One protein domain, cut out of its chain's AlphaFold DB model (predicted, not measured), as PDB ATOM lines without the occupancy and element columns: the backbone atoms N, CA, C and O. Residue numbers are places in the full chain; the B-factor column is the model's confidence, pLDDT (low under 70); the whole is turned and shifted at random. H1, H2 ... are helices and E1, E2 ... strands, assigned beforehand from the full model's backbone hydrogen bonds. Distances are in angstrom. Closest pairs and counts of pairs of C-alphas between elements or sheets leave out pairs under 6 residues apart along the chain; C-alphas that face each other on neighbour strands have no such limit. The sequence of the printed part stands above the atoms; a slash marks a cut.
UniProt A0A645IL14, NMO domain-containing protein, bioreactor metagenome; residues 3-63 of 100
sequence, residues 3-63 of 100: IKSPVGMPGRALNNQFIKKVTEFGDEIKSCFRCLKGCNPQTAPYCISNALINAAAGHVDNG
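AT A GLANCE: This is residues 3 to 63 of the 100 residues of the protein "NMO domain-containing protein" of bioreactor metagenome (UniProt A0A645IL14). What does it look like? With little regular structure, it is a small rounded body, mostly loop: short helices H1 and H2 lie toward one end and run nearly opposite ways, and residues 25 to 47 wind through the other end. What makes it? Its 61 printed residues include E1, H1, H2 in that order, mostly helix by class, with 20 residues in named elements; it is compact, radius of gyration of the C-alphas 10.7 A, spans 26 by 22 by 19 A.

IN THESE COORDINATES: Where is E1? Residues 10 to 12, 7.1 A, from C-alpha 10 at (111.547, 20.551, 26.992). And the helices? H1 is residues 17 to 24, 10.9 A; H2 is residues 48 to 56, 12.3 A, ending at C-alpha 56 (121.284, 19.229, 45.223).

HOW THE PARTS SIT: Does E1 pair? It pairs with no named strand; residues 3 to 4 pair antiparallel with its residues 10 to 11. How do the helices stand? H1 and H2 are only just apart, closest C-alphas 8.3 A; E1 is apart from both. Both have every O i to N i+4 pair within hydrogen-bond range.

THE WHOLE: How large? The farthest C-alphas, Gly 38 and Gly 58, are 28.1 A apart. Any cut or doubt? The printed part has no cut, H1 to H2 is a long link, and no printed residue is under 70 in pLDDT.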
ATOM      1  N   ILE A   3     111.033  24.872  30.440       93.06
ATOM      2  CA  ILE A   3     112.378  25.302  30.055       93.06
ATOM      3  C   ILE A   3     112.929  24.342  28.999       93.06
ATOM      4  O   ILE A   3     112.599  23.155  29.003       93.06
ATOM      5  N   LYS A   4     113.763  24.842  28.087       91.06
ATOM      6  CA  LYS A   4     114.518  24.005  27.148       91.06
ATOM      7  C   LYS A   4     115.857  23.627  27.767       91.06
ATOM      8  O   LYS A   4     116.580  24.493  28.249       91.06
ATOM      9  N   SER A   5     116.189  22.343  27.732       90.62
ATOM     10  CA  SER A   5     117.500  21.847  28.134       90.62
ATOM     11  C   SER A   5     118.598  22.360  27.188       90.62
ATOM     12  O   SER A   5     118.293  22.817  26.083       90.62
ATOM     13  N   PRO A   6     119.886  22.217  27.552       91.69
ATOM     14  CA  PRO A   6     121.012  22.603  26.692       91.69
ATOM     15  C   PRO A   6     121.060  21.923  25.317       91.69
ATOM     16  O   PRO A   6     121.801  22.358  24.444       91.69
ATOM     17  N   VAL A   7     120.279  20.856  25.128       93.44
ATOM     18  CA  VAL A   7     120.135  20.123  23.860       93.44
ATOM     19  C   VAL A   7     118.756  20.329  23.214       93.44
ATOM     20  O   VAL A   7     118.378  19.605  22.303       93.44
ATOM     21  N   GLY A   8     117.974  21.298  23.698       89.50
ATOM     22  CA  GLY A   8     116.687  21.689  23.117       89.50
ATOM     23  C   GLY A   8     115.469  20.885  23.585       89.50
ATOM     24  O   GLY A   8     114.357  21.187  23.158       89.50
ATOM     25  N   MET A   9     115.633  19.906  24.481       91.19
ATOM     26  CA  MET A   9     114.509  19.104  24.983       91.19
ATOM     27  C   MET A   9     113.706  19.866  26.049       91.19
ATOM     28  O   MET A   9     114.311  20.445  26.954       91.19
ATOM     29  N   PRO A  10     112.365  19.867  25.999       93.56
ATOM     30  CA  PRO A  10     111.547  20.551  26.992       93.56
ATOM     31  C   PRO A  10     111.550  19.813  28.337       93.56
ATOM     32  O   PRO A  10     111.487  18.586  28.392       93.56
ATOM     33  N   GLY A  11     111.557  20.568  29.431       94.06
ATOM     34  CA  GLY A  11     111.413  20.057  30.793       94.06
ATOM     35  C   GLY A  11     110.600  21.011  31.663       94.06
ATOM     36  O   GLY A  11     110.589  22.221  31.433       94.06
ATOM     37  N   ARG A  12     109.896  20.478  32.668       95.81
ATOM     38  CA  ARG A  12     109.132  21.292  33.623       95.81
ATOM     39  C   ARG A  12     109.943  21.534  34.886       95.81
ATOM     40  O   ARG A  12     110.277  20.593  35.597       95.81
ATOM     41  N   ALA A  13     110.200  22.801  35.179       96.19
ATOM     42  CA  ALA A  13     110.969  23.214  36.343       96.19
ATOM     43  C   ALA A  13     110.188  24.175  37.249       96.19
ATOM     44  O   ALA A  13     109.223  24.833  36.815       96.19
ATOM     45  N   LEU A  14     110.624  24.223  38.510       95.69
ATOM     46  CA  LEU A  14     110.194  25.188  39.512       95.69
ATOM     47  C   LEU A  14     110.524  26.598  39.021       95.69
ATOM     48  O   LEU A  14     111.622  26.843  38.538       95.69
ATOM     49  N   ASN A  15     109.577  27.528  39.130       95.12
ATOM     50  CA  ASN A  15     109.789  28.904  38.686       95.12
ATOM     51  C   ASN A  15     110.568  29.705  39.748       95.12
ATOM     52  O   ASN A  15     109.965  30.417  40.549       95.12
ATOM     53  N   ASN A  16     111.891  29.549  39.767       95.44
ATOM     54  CA  ASN A  16     112.821  30.262  40.648       95.44
ATOM     55  C   ASN A  16     113.626  31.334  39.880       95.44
ATOM     56  O   ASN A  16     113.409  31.561  38.687       95.44
ATOM     57  N   GLN A  17     114.558  32.001  40.568       96.06
ATOM     58  CA  GLN A  17     115.398  33.044  39.967       96.06
ATOM     59  C   GLN A  17     116.290  32.508  38.844       96.06
ATOM     60  O   GLN A  17     116.371  33.133  37.786       96.06
ATOM     61  N   PHE A  18     116.885  31.326  39.029       96.00
ATOM     62  CA  PHE A  18     117.685  30.663  38.003       96.00
ATOM     63  C   PHE A  18     116.915  30.513  36.694       96.00
ATOM     64  O   PHE A  18     117.397  30.954  35.654       96.00
ATOM     65  N   ILE A  19     115.706  29.941  36.737       95.44
ATOM     66  CA  ILE A  19     114.898  29.725  35.534       95.44
ATOM     67  C   ILE A  19     114.612  31.046  34.821       95.44
ATOM     68  O   ILE A  19     114.810  31.112  33.612       95.44
ATOM     69  N   LYS A  20     114.208  32.094  35.549       94.69
ATOM     70  CA  LYS A  20     113.948  33.420  34.962       94.69
ATOM     71  C   LYS A  20     115.192  33.968  34.261       94.69
ATOM     72  O   LYS A  20     115.124  34.310  33.082       94.69
ATOM     73  N   LYS A  21     116.337  33.943  34.956       93.75
ATOM     74  CA  LYS A  21     117.632  34.401  34.438       93.75
ATOM     75  C   LYS A  21     118.022  33.664  33.155       93.75
ATOM     76  O   LYS A  21     118.304  34.309  32.150       93.75
ATOM     77  N   VAL A  22     118.009  32.328  33.156       93.44
ATOM     78  CA  VAL A  22     118.465  31.554  31.989       93.44
ATOM     79  C   VAL A  22     117.512  31.630  30.805       93.44
ATOM     80  O   VAL A  22     117.956  31.475  29.670       93.44
ATOM     81  N   THR A  23     116.216  31.864  31.037       89.94
ATOM     82  CA  THR A  23     115.264  32.059  29.936       89.94
ATOM     83  C   THR A  23     115.376  33.421  29.270       89.94
ATOM     84  O   THR A  23     115.047  33.524  28.092       89.94
ATOM     85  N   GLU A  24     115.820  34.443  29.998       90.25
ATOM     86  CA  GLU A  24     115.911  35.810  29.481       90.25
ATOM     87  C   GLU A  24     117.309  36.127  28.935       90.25
ATOM     88  O   GLU A  24     117.438  36.657  27.835       90.25
ATOM     89  N   PHE A  25     118.356  35.742  29.668       89.00
ATOM     90  CA  PHE A  25     119.737  36.146  29.382       89.00
ATOM     91  C   PHE A  25     120.692  34.973  29.135       89.00
ATOM     92  O   PHE A  25     121.809  35.176  28.665       89.00
ATOM     93  N   GLY A  26     120.276  33.748  29.467       87.25
ATOM     94  CA  GLY A  26     121.193  32.619  29.601       87.25
ATOM     95  C   GLY A  26     122.083  32.725  30.847       87.25
ATOM     96  O   GLY A  26     121.907  33.583  31.714       87.25
ATOM     97  N   ASP A  27     123.029  31.803  30.960       87.94
ATOM     98  CA  ASP A  27     124.053  31.764  31.994       87.94
ATOM     99  C   ASP A  27     125.377  31.299  31.397       87.94
ATOM    100  O   ASP A  27     125.442  30.330  30.636       87.94
ATOM    101  N   GLU A  28     126.443  32.007  31.750       87.88
ATOM    102  CA  GLU A  28     127.770  31.754  31.211       87.88
ATOM    103  C   GLU A  28     128.295  30.388  31.681       87.88
ATOM    104  O   GLU A  28     128.429  30.111  32.877       87.88
ATOM    105  N   ILE A  29     128.656  29.525  30.729       91.62
ATOM    106  CA  ILE A  29     129.218  28.207  31.024       91.62
ATOM    107  C   ILE A  29     130.736  28.324  31.201       91.62
ATOM    108  O   ILE A  29     131.503  28.149  30.260       91.62
ATOM    109  N   LYS A  30     131.174  28.568  32.441       88.81
ATOM    110  CA  LYS A  30     132.607  28.632  32.799       88.81
ATOM    111  C   LYS A  30     133.307  27.273  32.769       88.81
ATOM    112  O   LYS A  30     134.506  27.180  32.531       88.81
ATOM    113  N   SER A  31     132.560  26.207  33.037       87.69
ATOM    114  CA  SER A  31     133.056  24.834  33.052       87.69
ATOM    115  C   SER A  31     131.966  23.880  32.571       87.69
ATOM    116  O   SER A  31     130.775  24.100  32.802       87.69
ATOM    117  N   CYS A  32     132.362  22.811  31.876       91.44
ATOM    118  CA  CYS A  32     131.428  21.814  31.366       91.44
ATOM    119  C   CYS A  32     131.940  20.392  31.598       91.44
ATOM    120  O   CYS A  32     133.043  20.041  31.188       91.44
ATOM    121  N   PHE A  33     131.083  19.553  32.182       92.44
ATOM    122  CA  PHE A  33     131.368  18.144  32.470       92.44
ATOM    123  C   PHE A  33     131.194  17.211  31.267       92.44
ATOM    124  O   PHE A  33     131.421  16.014  31.394       92.44
ATOM    125  N   ARG A  34     130.727  17.722  30.117       92.12
ATOM    126  CA  ARG A  34     130.353  16.911  28.939       92.12
ATOM    127  C   ARG A  34     129.370  15.774  29.282       92.12
ATOM    128  O   ARG A  34     129.439  14.686  28.727       92.12
ATOM    129  N   CYS A  35     128.432  16.058  30.188       94.31
ATOM    130  CA  CYS A  35     127.440  15.111  30.710       94.31
ATOM    131  C   CYS A  35     126.416  14.617  29.677       94.31
ATOM    132  O   CYS A  35     125.837  13.549  29.850       94.31
ATOM    133  N   LEU A  36     126.164  15.401  28.625       93.44
ATOM    134  CA  LEU A  36     125.174  15.104  27.595       93.44
ATOM    135  C   LEU A  36     125.842  15.028  26.226       93.44
ATOM    136  O   LEU A  36     126.537  15.958  25.804       93.44
ATOM    137  N   LYS A  37     125.553  13.951  25.495       91.06
ATOM    138  CA  LYS A  37     125.905  13.835  24.079       91.06
ATOM    139  C   LYS A  37     125.131  14.892  23.282       91.06
ATOM    140  O   LYS A  37     123.921  15.015  23.434       91.06
ATOM    141  N   GLY A  38     125.832  15.653  22.443       88.62
ATOM    142  CA  GLY A  38     125.233  16.711  21.617       88.62
ATOM    143  C   GLY A  38     125.074  18.072  22.304       88.62
ATOM    144  O   GLY A  38     124.593  19.006  21.673       88.62
ATOM    145  N   CYS A  39     125.494  18.223  23.564       93.12
ATOM    146  CA  CYS A  39     125.561  19.536  24.206       93.12
ATOM    147  C   CYS A  39     126.780  20.318  23.693       93.12
ATOM    148  O   CYS A  39     127.910  19.839  23.808       93.12
ATOM    149  N   ASN A  40     126.557  21.524  23.165       93.12
ATOM    150  CA  ASN A  40     127.621  22.456  22.798       93.12
ATOM    151  C   ASN A  40     127.711  23.587  23.841       93.12
ATOM    152  O   ASN A  40     126.827  24.442  23.863       93.12
ATOM    153  N   PRO A  41     128.769  23.651  24.673       91.69
ATOM    154  CA  PRO A  41     128.922  24.690  25.694       91.69
ATOM    155  C   PRO A  41     128.986  26.120  25.144       91.69
ATOM    156  O   PRO A  41     128.714  27.053  25.885       91.69
ATOM    157  N   GLN A  42     129.344  26.297  23.867       90.06
ATOM    158  CA  GLN A  42     129.430  27.621  23.243       90.06
ATOM    159  C   GLN A  42     128.058  28.208  22.896       90.06
ATOM    160  O   GLN A  42     127.927  29.420  22.772       90.06
ATOM    161  N   THR A  43     127.045  27.360  22.708       91.44
ATOM    162  CA  THR A  43     125.695  27.781  22.296       91.44
ATOM    163  C   THR A  43     124.619  27.390  23.302       91.44
ATOM    164  O   THR A  43     123.472  27.808  23.177       91.44
ATOM    165  N   ALA A  44     124.953  26.542  24.274       92.19
ATOM    166  CA  ALA A  44     124.040  26.139  25.322       92.19
ATOM    167  C   ALA A  44     123.721  27.334  26.241       92.19
ATOM    168  O   ALA A  44     124.640  28.018  26.685       92.19
ATOM    169  N   PRO A  45     122.442  27.551  26.595       92.06
ATOM    170  CA  PRO A  45     122.033  28.686  27.419       92.06
ATOM    171  C   PRO A  45     122.458  28.559  28.886       92.06
ATOM    172  O   PRO A  45     122.360  29.531  29.614       92.06
ATOM    173  N   TYR A  46     122.839  27.365  29.346       94.62
ATOM    174  CA  TYR A  46     123.348  27.099  30.692       94.62
ATOM    175  C   TYR A  46     123.939  25.682  30.759       94.62
ATOM    176  O   TYR A  46     123.668  24.831  29.907       94.62
ATOM    177  N   CYS A  47     124.714  25.376  31.803       95.75
ATOM    178  CA  CYS A  47     125.167  24.009  32.070       95.75
ATOM    179  C   CYS A  47     124.167  23.277  32.977       95.75
ATOM    180  O   CYS A  47     124.040  23.597  34.159       95.75
ATOM    181  N   ILE A  48     123.486  22.253  32.446       95.75
ATOM    182  CA  ILE A  48     122.470  21.506  33.206       95.75
ATOM    183  C   ILE A  48     123.045  20.804  34.441       95.75
ATOM    184  O   ILE A  48     122.401  20.795  35.481       95.75
ATOM    185  N   SER A  49     124.265  20.266  34.364       95.75
ATOM    186  CA  SER A  49     124.890  19.593  35.508       95.75
ATOM    187  C   SER A  49     125.224  20.562  36.634       95.75
ATOM    188  O   SER A  49     124.892  20.261  37.771       95.75
ATOM    189  N   ASN A  50     125.800  21.734  36.337       95.56
ATOM    190  CA  ASN A  50     126.038  22.757  37.365       95.56
ATOM    191  C   ASN A  50     124.725  23.177  38.035       95.56
ATOM    192  O   ASN A  50     124.645  23.223  39.258       95.56
ATOM    193  N   ALA A  51     123.672  23.406  37.245       95.75
ATOM    194  CA  ALA A  51     122.367  23.780  37.779       95.75
ATOM    195  C   ALA A  51     121.749  22.677  38.665       95.75
ATOM    196  O   ALA A  51     121.156  22.978  39.701       95.75
ATOM    197  N   LEU A  52     121.900  21.401  38.296       96.44
ATOM    198  CA  LEU A  52     121.428  20.269  39.105       96.44
ATOM    199  C   LEU A  52     122.256  20.086  40.385       96.44
ATOM    200  O   LEU A  52     121.692  19.813  41.441       96.44
ATOM    201  N   ILE A  53     123.576  20.277  40.313       96.19
ATOM    202  CA  ILE A  53     124.470  20.229  41.478       96.19
ATOM    203  C   ILE A  53     124.115  21.347  42.461       96.19
ATOM    204  O   ILE A  53     123.990  21.086  43.654       96.19
ATOM    205  N   ASN A  54     123.878  22.567  41.970       96.62
ATOM    206  CA  ASN A  54     123.424  23.683  42.800       96.62
ATOM    207  C   ASN A  54     122.116  23.352  43.522       96.62
ATOM    208  O   ASN A  54     122.016  23.568  44.727       96.62
ATOM    209  N   ALA A  55     121.139  22.777  42.815       97.12
ATOM    210  CA  ALA A  55     119.884  22.344  43.424       97.12
ATOM    211  C   ALA A  55     120.104  21.278  44.514       97.12
ATOM    212  O   ALA A  55     119.543  21.399  45.601       97.12
ATOM    213  N   ALA A  56     120.952  20.278  44.256       96.69
ATOM    214  CA  ALA A  56     121.284  19.229  45.223       96.69
ATOM    215  C   ALA A  56     122.035  19.764  46.457       96.69
ATOM    216  O   ALA A  56     121.839  19.259  47.558       96.69
ATOM    217  N   ALA A  57     122.853  20.804  46.286       97.38
ATOM    218  CA  ALA A  57     123.565  21.486  47.368       97.38
ATOM    219  C   ALA A  57     122.684  22.474  48.164       97.38
ATOM    220  O   ALA A  57     123.172  23.117  49.088       97.38
ATOM    221  N   GLY A  58     121.401  22.626  47.812       95.94
ATOM    222  CA  GLY A  58     120.479  23.559  48.467       95.94
ATOM    223  C   GLY A  58     120.519  24.991  47.921       95.94
ATOM    224  O   GLY A  58     119.759  25.843  48.378       95.94
ATOM    225  N   HIS A  59     121.329  25.273  46.898       97.06
ATOM    226  CA  HIS A  59     121.387  26.570  46.217       97.06
ATOM    227  C   HIS A  59     120.249  26.710  45.195       97.06
ATOM    228  O   HIS A  59     120.482  26.852  43.991       97.06
ATOM    229  N   VAL A  60     119.002  26.649  45.670       95.12
ATOM    230  CA  VAL A  60     117.803  26.593  44.817       95.12
ATOM    231  C   VAL A  60     117.687  27.811  43.904       95.12
ATOM    232  O   VAL A  60     117.319  27.642  42.748       95.12
ATOM    233  N   ASP A  61     118.059  29.013  44.348       95.94
ATOM    234  CA  ASP A  61     117.974  30.223  43.515       95.94
ATOM    235  C   ASP A  61     118.911  30.214  42.302       95.94
ATOM    236  O   ASP A  61     118.625  30.891  41.318       95.94
ATOM    237  N   ASN A  62     119.971  29.401  42.342       95.38
ATOM    238  CA  ASN A  62     120.923  29.180  41.247       95.38
ATOM    239  C   ASN A  62     120.826  27.753  40.673       95.38
ATOM    240  O   ASN A  62     121.740  27.287  39.986       95.38
ATOM    241  N   GLY A  63     119.755  27.033  41.012       96.19
ATOM    242  CA  GLY A  63     119.589  25.618  40.719       96.19
ATOM    243  C   GLY A  63     118.442  25.330  39.758       96.19
ATOM    244  O   GLY A  63     117.451  26.057  39.685       96.19
TER     245      GLY A  63